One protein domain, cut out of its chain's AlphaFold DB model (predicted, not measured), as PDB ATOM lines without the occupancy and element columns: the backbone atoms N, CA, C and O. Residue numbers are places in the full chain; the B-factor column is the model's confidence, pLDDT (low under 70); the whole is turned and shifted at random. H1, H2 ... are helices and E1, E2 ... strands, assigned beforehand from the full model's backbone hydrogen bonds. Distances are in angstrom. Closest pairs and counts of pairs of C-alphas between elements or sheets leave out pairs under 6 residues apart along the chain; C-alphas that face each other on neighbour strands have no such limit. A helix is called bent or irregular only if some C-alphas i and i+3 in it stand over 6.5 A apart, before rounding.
ATOM      1  N   ARG A 296      48.085 -24.705   4.573       84.81
ATOM      2  CA  ARG A 296      47.225 -25.338   5.568       84.81
ATOM      3  C   ARG A 296      45.798 -24.869   5.355       84.81
ATOM      4  O   ARG A 296      45.566 -23.704   5.045       84.81
ATOM      5  N   SER A 297      44.865 -25.790   5.528       87.25
ATOM      6  CA  SER A 297      43.464 -25.460   5.731       87.25
ATOM      7  C   SER A 297      43.203 -25.237   7.218       87.25
ATOM      8  O   SER A 297      43.939 -25.755   8.058       87.25
ATOM      9  N   THR A 298      42.159 -24.480   7.541       86.69
ATOM     10  CA  THR A 298      41.765 -24.204   8.927       86.69
ATOM     11  C   THR A 298      40.461 -24.908   9.277       86.69
ATOM     12  O   THR A 298      40.359 -25.516  10.339       86.69
ATOM     13  N   ASN A 299      39.465 -24.858   8.390       88.00
ATOM     14  CA  ASN A 299      38.103 -25.274   8.724       88.00
ATOM     15  C   ASN A 299      37.784 -26.674   8.211       88.00
ATOM     16  O   ASN A 299      37.273 -27.511   8.958       88.00
ATOM     17  N   ALA A 300      38.071 -26.936   6.937       88.69
ATOM     18  CA  ALA A 300      37.735 -28.211   6.329       88.69
ATOM     19  C   ALA A 300      38.726 -28.639   5.250       88.69
ATOM     20  O   ALA A 300      39.466 -27.844   4.673       88.69
ATOM     21  N   LEU A 301      38.704 -29.930   4.957       88.88
ATOM     22  CA  LEU A 301      39.297 -30.505   3.762       88.88
ATOM     23  C   LEU A 301      38.177 -31.055   2.881       88.88
ATOM     24  O   LEU A 301      37.164 -31.523   3.390       88.88
ATOM     25  N   GLY A 302      38.361 -31.032   1.572       88.06
ATOM     26  CA  GLY A 302      37.566 -31.783   0.611       88.06
ATOM     27  C   GLY A 302      38.463 -32.786  -0.092       88.06
ATOM     28  O   GLY A 302      39.588 -32.451  -0.461       88.06
ATOM     29  N   ILE A 303      37.987 -34.011  -0.271       86.88
ATOM     30  CA  ILE A 303      38.699 -35.023  -1.042       86.88
ATOM     31  C   ILE A 303      37.820 -35.557  -2.160       86.88
ATOM     32  O   ILE A 303      36.636 -35.833  -1.961       86.88
ATOM     33  N   ASP A 304      38.416 -35.713  -3.337       82.88
ATOM     34  CA  ASP A 304      37.717 -36.170  -4.531       82.88
ATOM     35  C   ASP A 304      38.568 -37.198  -5.281       82.88
ATOM     36  O   ASP A 304      39.755 -36.991  -5.554       82.88
ATOM     37  N   HIS A 305      37.944 -38.332  -5.598       82.25
ATOM     38  CA  HIS A 305      38.539 -39.389  -6.395       82.25
ATOM     39  C   HIS A 305      37.900 -39.411  -7.788       82.25
ATOM     40  O   HIS A 305      36.808 -39.939  -8.008       82.25
ATOM     41  N   GLN A 306      38.633 -38.890  -8.768       77.81
ATOM     42  CA  GLN A 306      38.118 -38.523 -10.087       77.81
ATOM     43  C   GLN A 306      38.076 -39.689 -11.087       77.81
ATOM     44  O   GLN A 306      38.199 -39.492 -12.299       77.81
ATOM     45  N   ALA A 307      37.854 -40.917 -10.609       75.31
ATOM     46  CA  ALA A 307      37.794 -42.120 -11.442       75.31
ATOM     47  C   ALA A 307      36.765 -41.993 -12.581       75.31
ATOM     48  O   ALA A 307      37.057 -42.293 -13.740       75.31
ATOM     49  N   LYS A 308      35.568 -41.475 -12.263       73.12
ATOM     50  CA  LYS A 308      34.473 -41.286 -13.233       73.12
ATOM     51  C   LYS A 308      34.838 -40.292 -14.335       73.12
ATOM     52  O   LYS A 308      34.481 -40.507 -15.492       73.12
ATOM     53  N   VAL A 309      35.529 -39.206 -13.989       73.56
ATOM     54  CA  VAL A 309      35.935 -38.173 -14.953       73.56
ATOM     55  C   VAL A 309      37.013 -38.730 -15.878       73.56
ATOM     56  O   VAL A 309      36.869 -38.650 -17.097       73.56
ATOM     57  N   VAL A 310      38.037 -39.380 -15.320       71.38
ATOM     58  CA  VAL A 310      39.119 -39.989 -16.107       71.38
ATOM     59  C   VAL A 310      38.579 -41.054 -17.063       71.38
ATOM     60  O   VAL A 310      38.911 -41.022 -18.248       71.38
ATOM     61  N   GLY A 311      37.682 -41.931 -16.603       69.69
ATOM     62  CA  GLY A 311      37.088 -42.972 -17.449       69.69
ATOM     63  C   GLY A 311      36.191 -42.451 -18.581       69.69
ATOM     64  O   GLY A 311      35.974 -43.151 -19.568       69.69
ATOM     65  N   ARG A 312      35.684 -41.213 -18.486       73.19
ATOM     66  CA  ARG A 312      34.974 -40.558 -19.599       73.19
ATOM     67  C   ARG A 312      35.929 -40.008 -20.654       73.19
ATOM     68  O   ARG A 312      35.585 -40.031 -21.831       73.19
ATOM     69  N   VAL A 313      37.086 -39.502 -20.231       72.69
ATOM     70  CA  VAL A 313      38.021 -38.763 -21.093       72.69
ATOM     71  C   VAL A 313      39.050 -39.682 -21.753       72.69
ATOM     72  O   VAL A 313      39.422 -39.448 -22.900       72.69
ATOM     73  N   LYS A 314      39.503 -40.737 -21.067       70.00
ATOM     74  CA  LYS A 314      40.432 -41.724 -21.627       70.00
ATOM     75  C   LYS A 314      39.769 -43.083 -21.761       70.00
ATOM     76  O   LYS A 314      39.611 -43.814 -20.783       70.00
ATOM     77  N   LYS A 315      39.436 -43.421 -23.002       75.81
ATOM     78  CA  LYS A 315      38.986 -44.750 -23.396       75.81
ATOM     79  C   LYS A 315      39.985 -45.363 -24.365       75.81
ATOM     80  O   LYS A 315      40.572 -44.642 -25.172       75.81
ATOM     81  N   ASP A 316      40.195 -46.665 -24.273       75.38
ATOM     82  CA  ASP A 316      40.902 -47.400 -25.316       75.38
ATOM     83  C   ASP A 316      40.036 -47.537 -26.584       75.38
ATOM     84  O   ASP A 316      38.861 -47.147 -26.584       75.38
ATOM     85  N   PRO A 317      40.585 -48.090 -27.682       76.81
ATOM     86  CA  PRO A 317      39.821 -48.325 -28.906       76.81
ATOM     87  C   PRO A 317      38.598 -49.241 -28.731       76.81
ATOM     88  O   PRO A 317      37.733 -49.249 -29.600       76.81
ATOM     89  N   THR A 318      38.504 -49.995 -27.629       79.00
ATOM     90  CA  THR A 318      37.348 -50.847 -27.297       79.00
ATOM     91  C   THR A 318      36.284 -50.114 -26.476       79.00
ATOM     92  O   THR A 318      35.217 -50.658 -26.199       79.00
ATOM     93  N   GLY A 319      36.542 -48.857 -26.102       72.25
ATOM     94  CA  GLY A 319      35.647 -48.040 -25.292       72.25
ATOM     95  C   GLY A 319      35.779 -48.271 -23.783       72.25
ATOM     96  O   GLY A 319      35.029 -47.646 -23.026       72.25
ATOM     97  N   GLN A 320      36.716 -49.112 -23.332       67.88
ATOM     98  CA  GLN A 320      37.001 -49.298 -21.911       67.88
ATOM     99  C   GLN A 320      37.818 -48.130 -21.365       67.88
ATOM    100  O   GLN A 320      38.679 -47.577 -22.044       67.88
ATOM    101  N   ALA A 321      37.544 -47.746 -20.119       64.38
ATOM    102  CA  ALA A 321      38.309 -46.719 -19.426       64.38
ATOM    103  C   ALA A 321      39.764 -47.180 -19.242       64.38
ATOM    104  O   ALA A 321      40.010 -48.199 -18.602       64.38
ATOM    105  N   VAL A 322      40.725 -46.411 -19.759       63.34
ATOM    106  CA  VAL A 322      42.156 -46.730 -19.652       63.34
ATOM    107  C   VAL A 322      42.918 -45.546 -19.088       63.34
ATOM    108  O   VAL A 322      42.991 -44.482 -19.696       63.34
ATOM    109  N   GLY A 323      43.545 -45.731 -17.929       61.53
ATOM    110  CA  GLY A 323      44.506 -44.766 -17.411       61.53
ATOM    111  C   GLY A 323      44.598 -44.702 -15.894       61.53
ATOM    112  O   GLY A 323      43.695 -45.102 -15.166       61.53
ATOM    113  N   THR A 324      45.711 -44.128 -15.447       66.25
ATOM    114  CA  THR A 324      45.909 -43.626 -14.087       66.25
ATOM    115  C   THR A 324      44.832 -42.610 -13.723       66.25
ATOM    116  O   THR A 324      44.571 -41.676 -14.488       66.25
ATOM    117  N   GLN A 325      44.240 -42.792 -12.549       78.12
ATOM    118  CA  GLN A 325      43.187 -41.944 -12.003       78.12
ATOM    119  C   GLN A 325      43.814 -40.764 -11.249       78.12
ATOM    120  O   GLN A 325      45.030 -40.727 -11.039       78.12
ATOM    121  N   SER A 326      43.005 -39.785 -10.852       82.94
ATOM    122  CA  SER A 326      43.462 -38.667 -10.026       82.94
ATOM    123  C   SER A 326      42.707 -38.598  -8.710       82.94
ATOM    124  O   SER A 326      41.498 -38.820  -8.650       82.94
ATOM    125  N   PHE A 327      43.442 -38.255  -7.662       85.81
ATOM    126  CA  PHE A 327      42.917 -37.969  -6.340       85.81
ATOM    127  C   PHE A 327      43.353 -36.575  -5.913       85.81
ATOM    128  O   PHE A 327      44.543 -36.251  -5.964       85.81
ATOM    129  N   SER A 328      42.403 -35.749  -5.498       88.06
ATOM    130  CA  SER A 328      42.660 -34.394  -5.027       88.06
ATOM    131  C   SER A 328      42.282 -34.248  -3.560       88.06
ATOM    132  O   SER A 328      41.299 -34.811  -3.086       88.06
ATOM    133  N   ILE A 329      43.085 -33.459  -2.850       88.81
ATOM    134  CA  ILE A 329      42.796 -32.955  -1.512       88.81
ATOM    135  C   ILE A 329      42.806 -31.434  -1.612       88.81
ATOM    136  O   ILE A 329      43.830 -30.832  -1.947       88.81
ATOM    137  N   VAL A 330      41.670 -30.820  -1.323       89.56
ATOM    138  CA  VAL A 330      41.474 -29.372  -1.300       89.56
ATOM    139  C   VAL A 330      41.211 -28.901   0.129       89.56
ATOM    140  O   VAL A 330      40.647 -29.630   0.934       89.56
ATOM    141  N   GLY A 331      41.665 -27.703   0.465       87.31
ATOM    142  CA  GLY A 331      41.384 -27.016   1.718       87.31
ATOM    143  C   GLY A 331      40.369 -25.893   1.533       87.31
ATOM    144  O   GLY A 331      39.667 -25.817   0.519       87.31
ATOM    145  N   ASP A 332      40.334 -24.995   2.512       82.94
ATOM    146  CA  ASP A 332      39.472 -23.818   2.520       82.94
ATOM    147  C   ASP A 332      39.615 -23.000   1.224       82.94
ATOM    148  O   ASP A 332      40.707 -22.851   0.672       82.94
ATOM    149  N   LEU A 333      38.486 -22.476   0.730       78.62
ATOM    150  CA  LEU A 333      38.399 -21.671  -0.500       78.62
ATOM    151  C   LEU A 333      38.945 -22.369  -1.767       78.62
ATOM    152  O   LEU A 333      39.300 -21.702  -2.736       78.62
ATOM    153  N   GLY A 334      39.002 -23.706  -1.782       73.75
ATOM    154  CA  GLY A 334      39.461 -24.478  -2.941       73.75
ATOM    155  C   GLY A 334      40.983 -24.571  -3.065       73.75
ATOM    156  O   GLY A 334      41.497 -24.901  -4.134       73.75
ATOM    157  N   LEU A 335      41.718 -24.293  -1.986       78.00
ATOM    158  CA  LEU A 335      43.172 -24.407  -1.952       78.00
ATOM    159  C   LEU A 335      43.613 -25.849  -2.238       78.00
ATOM    160  O   LEU A 335      43.345 -26.743  -1.446       78.00
ATOM    161  N   VAL A 336      44.321 -26.110  -3.337       84.88
ATOM    162  CA  VAL A 336      44.788 -27.474  -3.646       84.88
ATOM    163  C   VAL A 336      45.971 -27.838  -2.746       84.88
ATOM    164  O   VAL A 336      47.086 -27.350  -2.929       84.88
ATOM    165  N   LEU A 337      45.741 -28.728  -1.782       86.06
ATOM    166  CA  LEU A 337      46.754 -29.196  -0.832       86.06
ATOM    167  C   LEU A 337      47.494 -30.431  -1.354       86.06
ATOM    168  O   LEU A 337      48.700 -30.583  -1.134       86.06
ATOM    169  N   GLY A 338      46.798 -31.283  -2.104       85.50
ATOM    170  CA  GLY A 338      47.356 -32.473  -2.733       85.50
ATOM    171  C   GLY A 338      46.669 -32.780  -4.057       85.50
ATOM    172  O   GLY A 338      45.453 -32.664  -4.178       85.50
ATOM    173  N   TYR A 339      47.456 -33.180  -5.052       86.25
ATOM    174  CA  TYR A 339      46.950 -33.726  -6.306       86.25
ATOM    175  C   TYR A 339      47.832 -34.903  -6.702       86.25
ATOM    176  O   TYR A 339      49.031 -34.744  -6.944       86.25
ATOM    177  N   TYR A 340      47.240 -36.088  -6.714       84.38
ATOM    178  CA  TYR A 340      47.940 -37.351  -6.839       84.38
ATOM    179  C   TYR A 340      47.451 -38.085  -8.073       84.38
ATOM    180  O   TYR A 340      46.250 -38.195  -8.315       84.38
ATOM    181  N   VAL A 341      48.399 -38.620  -8.832       84.44
ATOM    182  CA  VAL A 341      48.117 -39.630  -9.847       84.44
ATOM    183  C   VAL A 341      48.103 -40.973  -9.131       84.44
ATOM    184  O   VAL A 341      49.092 -41.330  -8.490       84.44
ATOM    185  N   VAL A 342      46.986 -41.689  -9.205       81.69
ATOM    186  CA  VAL A 342      46.764 -42.919  -8.442       81.69
ATOM    187  C   VAL A 342      46.577 -44.116  -9.379       81.69
ATOM    188  O   VAL A 342      46.058 -43.957 -10.491       81.69
ATOM    189  N   PRO A 343      47.058 -45.307  -8.978       75.12
ATOM    190  CA  PRO A 343      47.116 -46.465  -9.865       75.12
ATOM    191  C   PRO A 343      45.739 -47.073 -10.150       75.12
ATOM    192  O   PRO A 343      45.534 -47.608 -11.235       75.12
ATOM    193  N   ASP A 344      44.804 -46.988  -9.200       74.19
ATOM    194  CA  ASP A 344      43.531 -47.714  -9.230       74.19
ATOM    195  C   ASP A 344      42.508 -47.163  -8.210       74.19
ATOM    196  O   ASP A 344      42.772 -46.202  -7.483       74.19
ATOM    197  N   THR A 345      41.346 -47.825  -8.128       72.88
ATOM    198  CA  THR A 345      40.257 -47.538  -7.180       72.88
ATOM    199  C   THR A 345      40.384 -48.261  -5.835       72.88
ATOM    200  O   THR A 345      39.435 -48.226  -5.057       72.88
ATOM    201  N   SER A 346      41.495 -48.948  -5.544       71.62
ATOM    202  CA  SER A 346      41.626 -49.781  -4.334       71.62
ATOM    203  C   SER A 346      41.636 -48.969  -3.036       71.62
ATOM    204  O   SER A 346      41.351 -49.504  -1.970       71.62
ATOM    205  N   GLY A 347      42.009 -47.687  -3.114       72.56
ATOM    206  CA  GLY A 347      42.129 -46.808  -1.955       72.56
ATOM    207  C   GLY A 347      43.347 -47.091  -1.068       72.56
ATOM    208  O   GLY A 347      43.555 -46.367  -0.103       72.56
ATOM    209  N   VAL A 348      44.215 -48.060  -1.395       77.06
ATOM    210  CA  VAL A 348      45.430 -48.372  -0.602       77.06
ATOM    211  C   VAL A 348      46.374 -47.163  -0.502       77.06
ATOM    212  O   VAL A 348      47.094 -46.972   0.478       77.06
ATOM    213  N   TRP A 349      46.362 -46.310  -1.523       82.62
ATOM    214  CA  TRP A 349      47.130 -45.069  -1.582       82.62
ATOM    215  C   TRP A 349      46.520 -43.929  -0.747       82.62
ATOM    216  O   TRP A 349      47.229 -42.962  -0.459       82.62
ATOM    217  N   LEU A 350      45.244 -44.028  -0.351       81.88
ATOM    218  CA  LEU A 350      44.516 -42.968   0.350       81.88
ATOM    219  C   LEU A 350      45.145 -42.675   1.711       81.88
ATOM    220  O   LEU A 350      45.335 -41.512   2.045       81.88
ATOM    221  N   GLU A 351      45.557 -43.718   2.437       82.81
ATOM    222  CA  GLU A 351      46.243 -43.587   3.727       82.81
ATOM    223  C   GLU A 351      47.470 -42.689   3.623       82.81
ATOM    224  O   GLU A 351      47.628 -41.718   4.357       82.81
ATOM    225  N   LYS A 352      48.343 -43.007   2.665       84.62
ATOM    226  CA  LYS A 352      49.599 -42.285   2.469       84.62
ATOM    227  C   LYS A 352      49.334 -40.841   2.058       84.62
ATOM    228  O   LYS A 352      50.020 -39.948   2.540       84.62
ATOM    229  N   ALA A 353      48.351 -40.616   1.186       87.19
ATOM    230  CA  ALA A 353      47.988 -39.281   0.729       87.19
ATOM    231  C   ALA A 353      47.386 -38.425   1.857       87.19
ATOM    232  O   ALA A 353      47.744 -37.254   1.988       87.19
ATOM    233  N   MET A 354      46.505 -39.003   2.680       87.69
ATOM    234  CA  MET A 354      45.859 -38.299   3.787       87.69
ATOM    235  C   MET A 354      46.825 -38.034   4.932       87.69
ATOM    236  O   MET A 354      46.930 -36.892   5.364       87.69
ATOM    237  N   THR A 355      47.568 -39.041   5.388       87.88
ATOM    238  CA  THR A 355      48.539 -38.889   6.480       87.88
ATOM    239  C   THR A 355      49.584 -37.834   6.145       87.88
ATOM    240  O   THR A 355      49.848 -36.959   6.961       87.88
ATOM    241  N   GLU A 356      50.081 -37.814   4.905       88.06
ATOM    242  CA  GLU A 356      51.011 -36.781   4.458       88.06
ATOM    243  C   GLU A 356      50.418 -35.366   4.569       88.06
ATOM    244  O   GLU A 356      51.093 -34.463   5.065       88.06
ATOM    245  N   VAL A 357      49.151 -35.165   4.185       88.50
ATOM    246  CA  VAL A 357      48.493 -33.856   4.316       88.50
ATOM    247  C   VAL A 357      48.191 -33.517   5.773       88.50
ATOM    248  O   VAL A 357      48.431 -32.381   6.181       88.50
ATOM    249  N   LEU A 358      47.694 -34.454   6.579       87.94
ATOM    250  CA  LEU A 358      47.389 -34.190   7.989       87.94
ATOM    251  C   LEU A 358      48.655 -33.891   8.802       87.94
ATOM    252  O   LEU A 358      48.637 -33.017   9.665       87.94
ATOM    253  N   ASP A 359      49.778 -34.543   8.504       87.50
ATOM    254  CA  ASP A 359      51.056 -34.277   9.170       87.50
ATOM    255  C   ASP A 359      51.581 -32.867   8.871       87.50
ATOM    256  O   ASP A 359      52.133 -32.218   9.759       87.50
ATOM    257  N   ARG A 360      51.328 -32.319   7.670       86.50
ATOM    258  CA  ARG A 360      51.650 -30.908   7.358       86.50
ATOM    259  C   ARG A 360      50.906 -29.915   8.255       86.50
ATOM    260  O   ARG A 360      51.432 -28.831   8.537       86.50
ATOM    261  N   HIS A 361      49.694 -30.268   8.685       86.81
ATOM    262  CA  HIS A 361      48.880 -29.444   9.579       86.81
ATOM    263  C   HIS A 361      49.354 -29.527  11.038       86.81
ATOM    264  O   HIS A 361      49.060 -28.621  11.816       86.81
ATOM    265  N   GLY A 362      50.143 -30.546  11.399       83.75
ATOM    266  CA  GLY A 362      50.660 -30.733  12.752       83.75
ATOM    267  C   GLY A 362      49.532 -30.914  13.766       83.75
ATOM    268  O   GLY A 362      48.673 -31.777  13.593       83.75
ATOM    269  N   GLU A 363      49.540 -30.093  14.813       80.94
ATOM    270  CA  GLU A 363      48.526 -30.097  15.877       80.94
ATOM    271  C   GLU A 363      47.204 -29.444  15.441       80.94
ATOM    272  O   GLU A 363      46.142 -29.779  15.956       80.94
ATOM    273  N   THR A 364      47.241 -28.544  14.454       84.25
ATOM    274  CA  THR A 364      46.073 -27.785  13.981       84.25
ATOM    275  C   THR A 364      45.421 -28.469  12.784       84.25
ATOM    276  O   THR A 364      45.382 -27.918  11.682       84.25
ATOM    277  N   VAL A 365      44.972 -29.707  12.971       85.62
ATOM    278  CA  VAL A 365      44.295 -30.471  11.917       85.62
ATOM    279  C   VAL A 365      42.873 -29.930  11.703       85.62
ATOM    280  O   VAL A 365      42.150 -29.757  12.686       85.62
ATOM    281  N   PRO A 366      42.432 -29.700  10.449       87.25
ATOM    282  CA  PRO A 366      41.051 -29.331  10.168       87.25
ATOM    283  C   PRO A 366      40.089 -30.397  10.703       87.25
ATOM    284  O   PRO A 366      40.261 -31.578  10.395       87.25
ATOM    285  N   PRO A 367      39.055 -30.017  11.467       84.94
ATOM    286  CA  PRO A 367      38.200 -30.982  12.149       84.94
ATOM    287  C   PRO A 367      37.319 -31.792  11.193       84.94
ATOM    288  O   PRO A 367      36.801 -32.831  11.591       84.94
ATOM    289  N   ILE A 368      37.106 -31.324   9.959       86.69
ATOM    290  CA  ILE A 368      36.153 -31.911   9.012       86.69
ATOM    291  C   ILE A 368      36.845 -32.256   7.691       86.69
ATOM    292  O   ILE A 368      37.564 -31.436   7.122       86.69
ATOM    293  N   VAL A 369      36.554 -33.446   7.165       86.62
ATOM    294  CA  VAL A 369      36.877 -33.850   5.789       86.62
ATOM    295  C   VAL A 369      35.583 -34.176   5.047       86.62
ATOM    296  O   VAL A 369      34.857 -35.089   5.436       86.62
ATOM    297  N   TYR A 370      35.318 -33.462   3.959       85.94
ATOM    298  CA  TYR A 370      34.253 -33.753   3.010       85.94
ATOM    299  C   TYR A 370      34.708 -34.799   1.994       85.94
ATOM    300  O   TYR A 370      35.771 -34.655   1.392       85.94
ATOM    301  N   VAL A 371      33.906 -35.846   1.812       78.62
ATOM    302  CA  VAL A 371      34.223 -36.998   0.957       78.62
ATOM    303  C   VAL A 371      33.196 -37.178  -0.164       78.62
ATOM    304  O   VAL A 371      31.990 -37.050   0.075       78.62
ATOM    305  N   ASP A 372      33.665 -37.522  -1.368       68.81
ATOM    306  CA  ASP A 372      32.817 -38.009  -2.467       68.81
ATOM    307  C   ASP A 372      32.443 -39.500  -2.271       68.81
ATOM    308  O   ASP A 372      33.204 -40.304  -1.733       68.81
ATOM    309  N   CYS A 373      31.265 -39.909  -2.746       55.28
ATOM    310  CA  CYS A 373      30.705 -41.257  -2.616       55.28
ATOM    311  C   CYS A 373      31.639 -42.383  -3.110       55.28
ATOM    312  O   CYS A 373      31.541 -43.508  -2.620       55.28
ATOM    313  N   ASN A 374      32.558 -42.124  -4.047       53.00
ATOM    314  CA  ASN A 374      33.435 -43.175  -4.584       53.00
ATOM    315  C   ASN A 374      34.698 -43.436  -3.751       53.00
ATOM    316  O   ASN A 374      35.327 -44.469  -3.962       53.00
ATOM    317  N   CYS A 375      35.099 -42.550  -2.829       53.03
ATOM    318  CA  CYS A 375      36.295 -42.792  -2.010       53.03
ATOM    319  C   CYS A 375      36.016 -43.653  -0.763       53.03
ATOM    320  O   CYS A 375      36.950 -44.012  -0.055       53.03
ATOM    321  N   CYS A 376      34.749 -44.014  -0.516       50.75
ATOM    322  CA  CYS A 376      34.307 -44.799   0.645       50.75
ATOM    323  C   CYS A 376      33.484 -46.051   0.270       50.75
ATOM    324  O   CYS A 376      32.652 -46.480   1.063       50.75
ATOM    325  N   ASN A 377      33.656 -46.628  -0.929       47.59
ATOM    326  CA  ASN A 377      32.834 -47.754  -1.415       47.59
ATOM    327  C   ASN A 377      31.320 -47.467  -1.356       47.59
ATOM    328  O   ASN A 377      30.544 -48.299  -0.888       47.59
ATOM    329  N   GLY A 378      30.899 -46.285  -1.820       41.19
ATOM    330  CA  GLY A 378      29.525 -45.787  -1.757       41.19
ATOM    331  C   GLY A 378      28.486 -46.654  -2.464       41.19
ATOM    332  O   GLY A 378      27.982 -46.304  -3.528       41.19
ATOM    333  N   LYS A 379      28.084 -47.743  -1.813       38.97
ATOM    334  CA  LYS A 379      26.721 -48.248  -1.889       38.97
ATOM    335  C   LYS A 379      25.919 -47.574  -0.780       38.97
ATOM    336  O   LYS A 379      26.378 -47.483   0.357       38.97
ATOM    337  N   LEU A 380      24.713 -47.119  -1.118       41.66
ATOM    338  CA  LEU A 380      23.641 -46.921  -0.148       41.66
ATOM    339  C   LEU A 380      23.429 -48.271   0.550       41.66
ATOM    340  O   LEU A 380      22.749 -49.137   0.008       41.66
ATOM    341  N   ARG A 381      24.066 -48.503   1.700       38.78
ATOM    342  CA  ARG A 381      23.638 -49.593   2.574       38.78
ATOM    343  C   ARG A 381      22.311 -49.136   3.168       38.78
ATOM    344  O   ARG A 381      22.285 -48.213   3.980       38.78
ATOM    345  N   SER A 382      21.213 -49.728   2.700       33.25
ATOM    346  CA  SER A 382      19.981 -49.772   3.479       33.25
ATOM    347  C   SER A 382      20.341 -50.318   4.859       33.25
ATOM    348  O   SER A 382      21.221 -51.165   4.998       33.25
ATOM    349  N   THR A 383      19.698 -49.801   5.892       34.59
ATOM    350  CA  THR A 383      19.958 -50.050   7.315       34.59
ATOM    351  C   THR A 383      19.831 -51.512   7.778       34.59
ATOM    352  O   THR A 383      19.800 -51.739   8.982       34.59
ATOM    353  N   HIS A 384      19.758 -52.503   6.882       36.03
ATOM    354  CA  HIS A 384      19.336 -53.855   7.241       36.03
ATOM    355  C   HIS A 384      20.236 -55.035   6.889       36.03
ATOM    356  O   HIS A 384      19.996 -56.073   7.487       36.03
ATOM    357  N   ASP A 385      21.293 -54.924   6.082       36.47
ATOM    358  CA  ASP A 385      22.088 -56.119   5.763       36.47
ATOM    359  C   ASP A 385      23.606 -55.908   5.909       36.47
ATOM    360  O   ASP A 385      24.228 -55.080   5.241       36.47
ATOM    361  N   GLU A 386      24.164 -56.740   6.792       38.88
ATOM    362  CA  GLU A 386      25.558 -56.969   7.198       38.88
ATOM    363  C   GLU A 386      26.174 -56.131   8.336       38.88
ATOM    364  O   GLU A 386      25.977 -54.915   8.411       38.88
ATOM    365  N   PRO A 387      26.981 -56.782   9.211       37.53
ATOM    366  CA  PRO A 387      27.529 -56.172  10.416       37.53
ATOM    367  C   PRO A 387      28.451 -55.005  10.075       37.53
ATOM    368  O   PRO A 387      29.111 -54.990   9.030       37.53
ATOM    369  N   ALA A 388      28.522 -54.039  10.992       39.38
ATOM    370  CA  ALA A 388      29.553 -53.014  10.970       39.38
ATOM    371  C   ALA A 388      30.935 -53.668  10.759       39.38
ATOM    372  O   ALA A 388      31.183 -54.731  11.340       39.38
ATOM    373  N   PRO A 389      31.827 -53.070   9.944       39.84
ATOM    374  CA  PRO A 389      33.189 -53.570   9.810       39.84
ATOM    375  C   PRO A 389      33.797 -53.729  11.205       39.84
ATOM    376  O   PRO A 389      33.559 -52.893  12.087       39.84
ATOM    377  N   SER A 390      34.535 -54.820  11.425       41.00
ATOM    378  CA  SER A 390      35.186 -55.052  12.713       41.00
ATOM    379  C   SER A 390      36.073 -53.846  13.068       41.00
ATOM    380  O   SER A 390      36.548 -53.147  12.166       41.00
ATOM    381  N   PRO A 391      36.329 -53.570  14.359       43.56
ATOM    382  CA  PRO A 391      37.198 -52.467  14.782       43.56
ATOM    383  C   PRO A 391      38.577 -52.458  14.092       43.56
ATOM    384  O   PRO A 391      39.189 -51.398  13.967       43.56
ATOM    385  N   ASP A 392      39.010 -53.616  13.585       40.69
ATOM    386  CA  ASP A 392      40.276 -53.857  12.889       40.69
ATOM    387  C   ASP A 392      40.244 -53.523  11.380       40.69
ATOM    388  O   ASP A 392      41.280 -53.535  10.719       40.69
ATOM    389  N   GLN A 393      39.074 -53.196  10.817       42.50
ATOM    390  CA  GLN A 393      38.879 -52.777   9.419       42.50
ATOM    391  C   GLN A 393      38.798 -51.251   9.242       42.50
ATOM    392  O   GLN A 393      38.371 -50.763   8.191       42.50
ATOM    393  N   LYS A 394      39.226 -50.466  10.238       46.38
ATOM    394  CA  LYS A 394      39.503 -49.041  10.022       46.38
ATOM    395  C   LYS A 394      40.692 -48.928   9.077       46.38
ATOM    396  O   LYS A 394      41.837 -49.154   9.466       46.38
ATOM    397  N   VAL A 395      40.414 -48.595   7.821       45.28
ATOM    398  CA  VAL A 395      41.430 -48.277   6.817       45.28
ATOM    399  C   VAL A 395      42.003 -46.901   7.166       45.28
ATOM    400  O   VAL A 395      41.663 -45.897   6.548       45.28
ATOM    401  N   GLY A 396      42.846 -46.857   8.201       51.56
ATOM    402  CA  GLY A 396      43.752 -45.739   8.412       51.56
ATOM    403  C   GLY A 396      43.736 -45.030   9.749       51.56
ATOM    404  O   GLY A 396      42.687 -44.767  10.334       51.56
ATOM    405  N   GLY A 397      44.923 -44.612  10.194       62.56
ATOM    406  CA  GLY A 397      45.076 -43.766  11.378       62.56
ATOM    407  C   GLY A 397      44.523 -42.354  11.164       62.56
ATOM    408  O   GLY A 397      44.072 -41.717  12.115       62.56
ATOM    409  N   TRP A 398      44.488 -41.862   9.919       76.44
ATOM    410  CA  TRP A 398      44.029 -40.501   9.612       76.44
ATOM    411  C   TRP A 398      42.546 -40.272   9.924       76.44
ATOM    412  O   TRP A 398      42.179 -39.166  10.313       76.44
ATOM    413  N   GLU A 399      41.698 -41.301   9.812       74.31
ATOM    414  CA  GLU A 399      40.255 -41.197  10.076       74.31
ATOM    415  C   GLU A 399      39.957 -40.840  11.535       74.31
ATOM    416  O   GLU A 399      38.908 -40.286  11.842       74.31
ATOM    417  N   THR A 400      40.887 -41.138  12.443       76.62
ATOM    418  CA  THR A 400      40.761 -40.793  13.865       76.62
ATOM    419  C   THR A 400      41.077 -39.326  14.152       76.62
ATOM    420  O   THR A 400      40.718 -38.819  15.211       76.62
ATOM    421  N   ARG A 401      41.730 -38.632  13.211       78.44
ATOM    422  CA  ARG A 401      42.168 -37.237  13.358       78.44
ATOM    423  C   ARG A 401      41.149 -36.227  12.824       78.44
ATOM    424  O   ARG A 401      41.342 -35.034  13.029       78.44
ATOM    425  N   VAL A 402      40.107 -36.680  12.119       82.88
ATOM    426  CA  VAL A 402      39.148 -35.828  11.396       82.88
ATOM    427  C   VAL A 402      37.749 -36.444  11.354       82.88
ATOM    428  O   VAL A 402      37.588 -37.657  11.260       82.88
ATOM    429  N   VAL A 403      36.713 -35.608  11.342       82.19
ATOM    430  CA  VAL A 403      35.322 -36.037  11.164       82.19
ATOM    431  C   VAL A 403      34.984 -36.086   9.678       82.19
ATOM    432  O   VAL A 403      34.981 -35.063   8.992       82.19
ATOM    433  N   LYS A 404      34.641 -37.272   9.173       82.81
ATOM    434  CA  LYS A 404      34.186 -37.434   7.789       82.81
ATOM    435  C   LYS A 404      32.749 -36.953   7.629       82.81
ATOM    436  O   LYS A 404      31.853 -37.399   8.344       82.81
ATOM    437  N   LYS A 405      32.517 -36.088   6.649       79.94
ATOM    438  CA  LYS A 405      31.187 -35.667   6.205       79.94
ATOM    439  C   LYS A 405      31.045 -35.922   4.719       79.94
ATOM    440  O   LYS A 405      32.014 -35.860   3.974       79.94
ATOM    441  N   LEU A 406      29.833 -36.215   4.276       73.56
ATOM    442  CA  LEU A 406      29.571 -36.285   2.849       73.56
ATOM    443  C   LEU A 406      29.639 -34.880   2.247       73.56
ATOM    444  O   LEU A 406      29.150 -33.937   2.872       73.56
ATOM    445  N   ASP A 407      30.218 -34.750   1.056       69.69
ATOM    446  CA  ASP A 407      30.161 -33.505   0.287       69.69
ATOM    447  C   ASP A 407      28.710 -32.995   0.148       69.69
ATOM    448  O   ASP A 407      27.775 -33.778  -0.028       69.69
ATOM    449  N   ILE A 408      28.519 -31.675   0.245       65.88
ATOM    450  CA  ILE A 408      27.200 -31.038   0.317       65.88
ATOM    451  C   ILE A 408      26.382 -31.249  -0.955       65.88
ATOM    452  O   ILE A 408      25.173 -31.431  -0.863       65.88
ATOM    453  N   MET A 409      27.018 -31.310  -2.128       65.94
ATOM    454  CA  MET A 409      26.307 -31.616  -3.373       65.94
ATOM    455  C   MET A 409      25.744 -33.037  -3.344       65.94
ATOM    456  O   MET A 409      24.600 -33.274  -3.727       65.94
ATOM    457  N   HIS A 410      26.512 -33.977  -2.802       63.84
ATOM    458  CA  HIS A 410      26.056 -35.345  -2.598       63.84
ATOM    459  C   HIS A 410      25.042 -35.462  -1.456       63.84
ATOM    460  O   HIS A 410      24.162 -36.314  -1.519       63.84
ATOM    461  N   LEU A 411      25.134 -34.616  -0.426       56.44
ATOM    462  CA  LEU A 411      24.155 -34.560   0.658       56.44
ATOM    463  C   LEU A 411      22.811 -34.049   0.131       56.44
ATOM    464  O   LEU A 411      21.784 -34.639   0.432       56.44
ATOM    465  N   LEU A 412      22.817 -33.006  -0.700       58.34
ATOM    466  CA  LEU A 412      21.616 -32.467  -1.339       58.34
ATOM    467  C   LEU A 412      20.966 -33.492  -2.274       58.34
ATOM    468  O   LEU A 412      19.759 -33.687  -2.203       58.34
ATOM    469  N   LEU A 413      21.760 -34.226  -3.062       58.78
ATOM    470  CA  LEU A 413      21.262 -35.359  -3.858       58.78
ATOM    471  C   LEU A 413      20.683 -36.505  -3.004       58.78
ATOM    472  O   LEU A 413      19.959 -37.336  -3.538       58.78
ATOM    473  N   ARG A 414      21.015 -36.580  -1.706       51.00
ATOM    474  CA  ARG A 414      20.485 -37.581  -0.759       51.00
ATOM    475  C   ARG A 414      19.245 -37.131   0.006       51.00
ATOM    476  O   ARG A 414      18.516 -37.992   0.480       51.00
ATOM    477  N   VAL A 415      19.070 -35.826   0.209       50.47
ATOM    478  CA  VAL A 415      17.880 -35.250   0.864       50.47
ATOM    479  C   VAL A 415      16.742 -35.037  -0.143       50.47
ATOM    480  O   VAL A 415      15.610 -34.822   0.281       50.47
ATOM    481  N   GLY A 416      17.053 -35.102  -1.446       39.47
ATOM    482  CA  GLY A 416      16.094 -35.047  -2.552       39.47
ATOM    483  C   GLY A 416      14.945 -36.034  -2.422       39.47
ATOM    484  O   GLY A 416      15.227 -37.234  -2.198       39.47
TER     485      GLY A 416
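This is residues 296 to 416 of the 416 residues of an uncharacterized protein of Perkinsus olseni (UniProt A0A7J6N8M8). A twisted sheet of five strands has the long helix H2 over one face, running along E3 and E2, with the short helix H4 beside H2. H1 and the loop after it extend the body past one end of the sheet, H5 lies beyond the edge strand E5, and residues 381 to 394 stick out as a free loop. The printed part has 121 residues with five named helices and five named strands, in the order E1 H1 E2 E3 H2 E4 H3 H4 E5 H5. The sheet runs E3 E2 E1 E4 E5 and is mixed; the class is mixed, helices and strands. The whole is compact, with a radius of gyration of the C-alphas of 15.6 A and spans of 49 by 38 by 33 A.

E1, residues 300 to 305, begins at C-alpha 300 (37.735, -28.211, 6.329) and is 17.0 A long. H1, residues 307 to 313, is 10.2 A long. E2, residues 325 to 330, is 16.6 A long, and E3, residues 336 to 342, is 16.3 A. H2, residues 348 to 361, measures 21.8 A and begins at C-alpha 348 (45.430, -48.372, -0.602); it is only just irregular, C-alphas 348 and 351 being 6.50 A apart. E4 holds residues 368 to 371, H3 373 to 376, H4 397 to 400 and E5 403 to 406. H5, residues 408 to 415, ends at C-alpha 415 (17.880, -35.250, 0.864).

E2 and E1 are antiparallel at 172 degrees, with N 302 and O 330 within hydrogen-bond range at 2.8 A. E2 and E3 form an antiparallel hairpin, with N 327 and O 340 at 2.9 A. E1 and E4 are parallel at 18 degrees, with N 370 and O 301 at 2.7 A. E4 and E5 are parallel at 36 degrees, with N 405 and O 369 at 2.8 A. E3, H2, E4 form a split strand-helix-strand unit, two strands running the same way with E2 and E1 between them; its crossover is right-handed. E4, H3, H4, E5 form a strand-helix-strand unit, joining parallel neighbours, also right-handed. H2 is on the sheet at a height of 9.3 A, over E3 and E2; its closest C-alphas to E3 are Val 357 and Leu 337, 7.2 A apart. H2 touches H4, the closest C-alphas being Thr 355 and Trp 398, 5.7 A apart. H1, H3 and H5 only graze the sheet. H1 and H5 have every O i to N i+4 pair within hydrogen-bond range, H2 8 of 10; H3 and H4 are too short for such a pair.

The C-alphas farthest apart, of Thr 318 and Glu 363, are 49.2 A apart. The printed part has no cut. The links H1 to E2 and H3 to H4 are long. Mean pLDDT of the printed part is 70.9, with 42 residues under 70, among them 372 to 397 and 407 to 416.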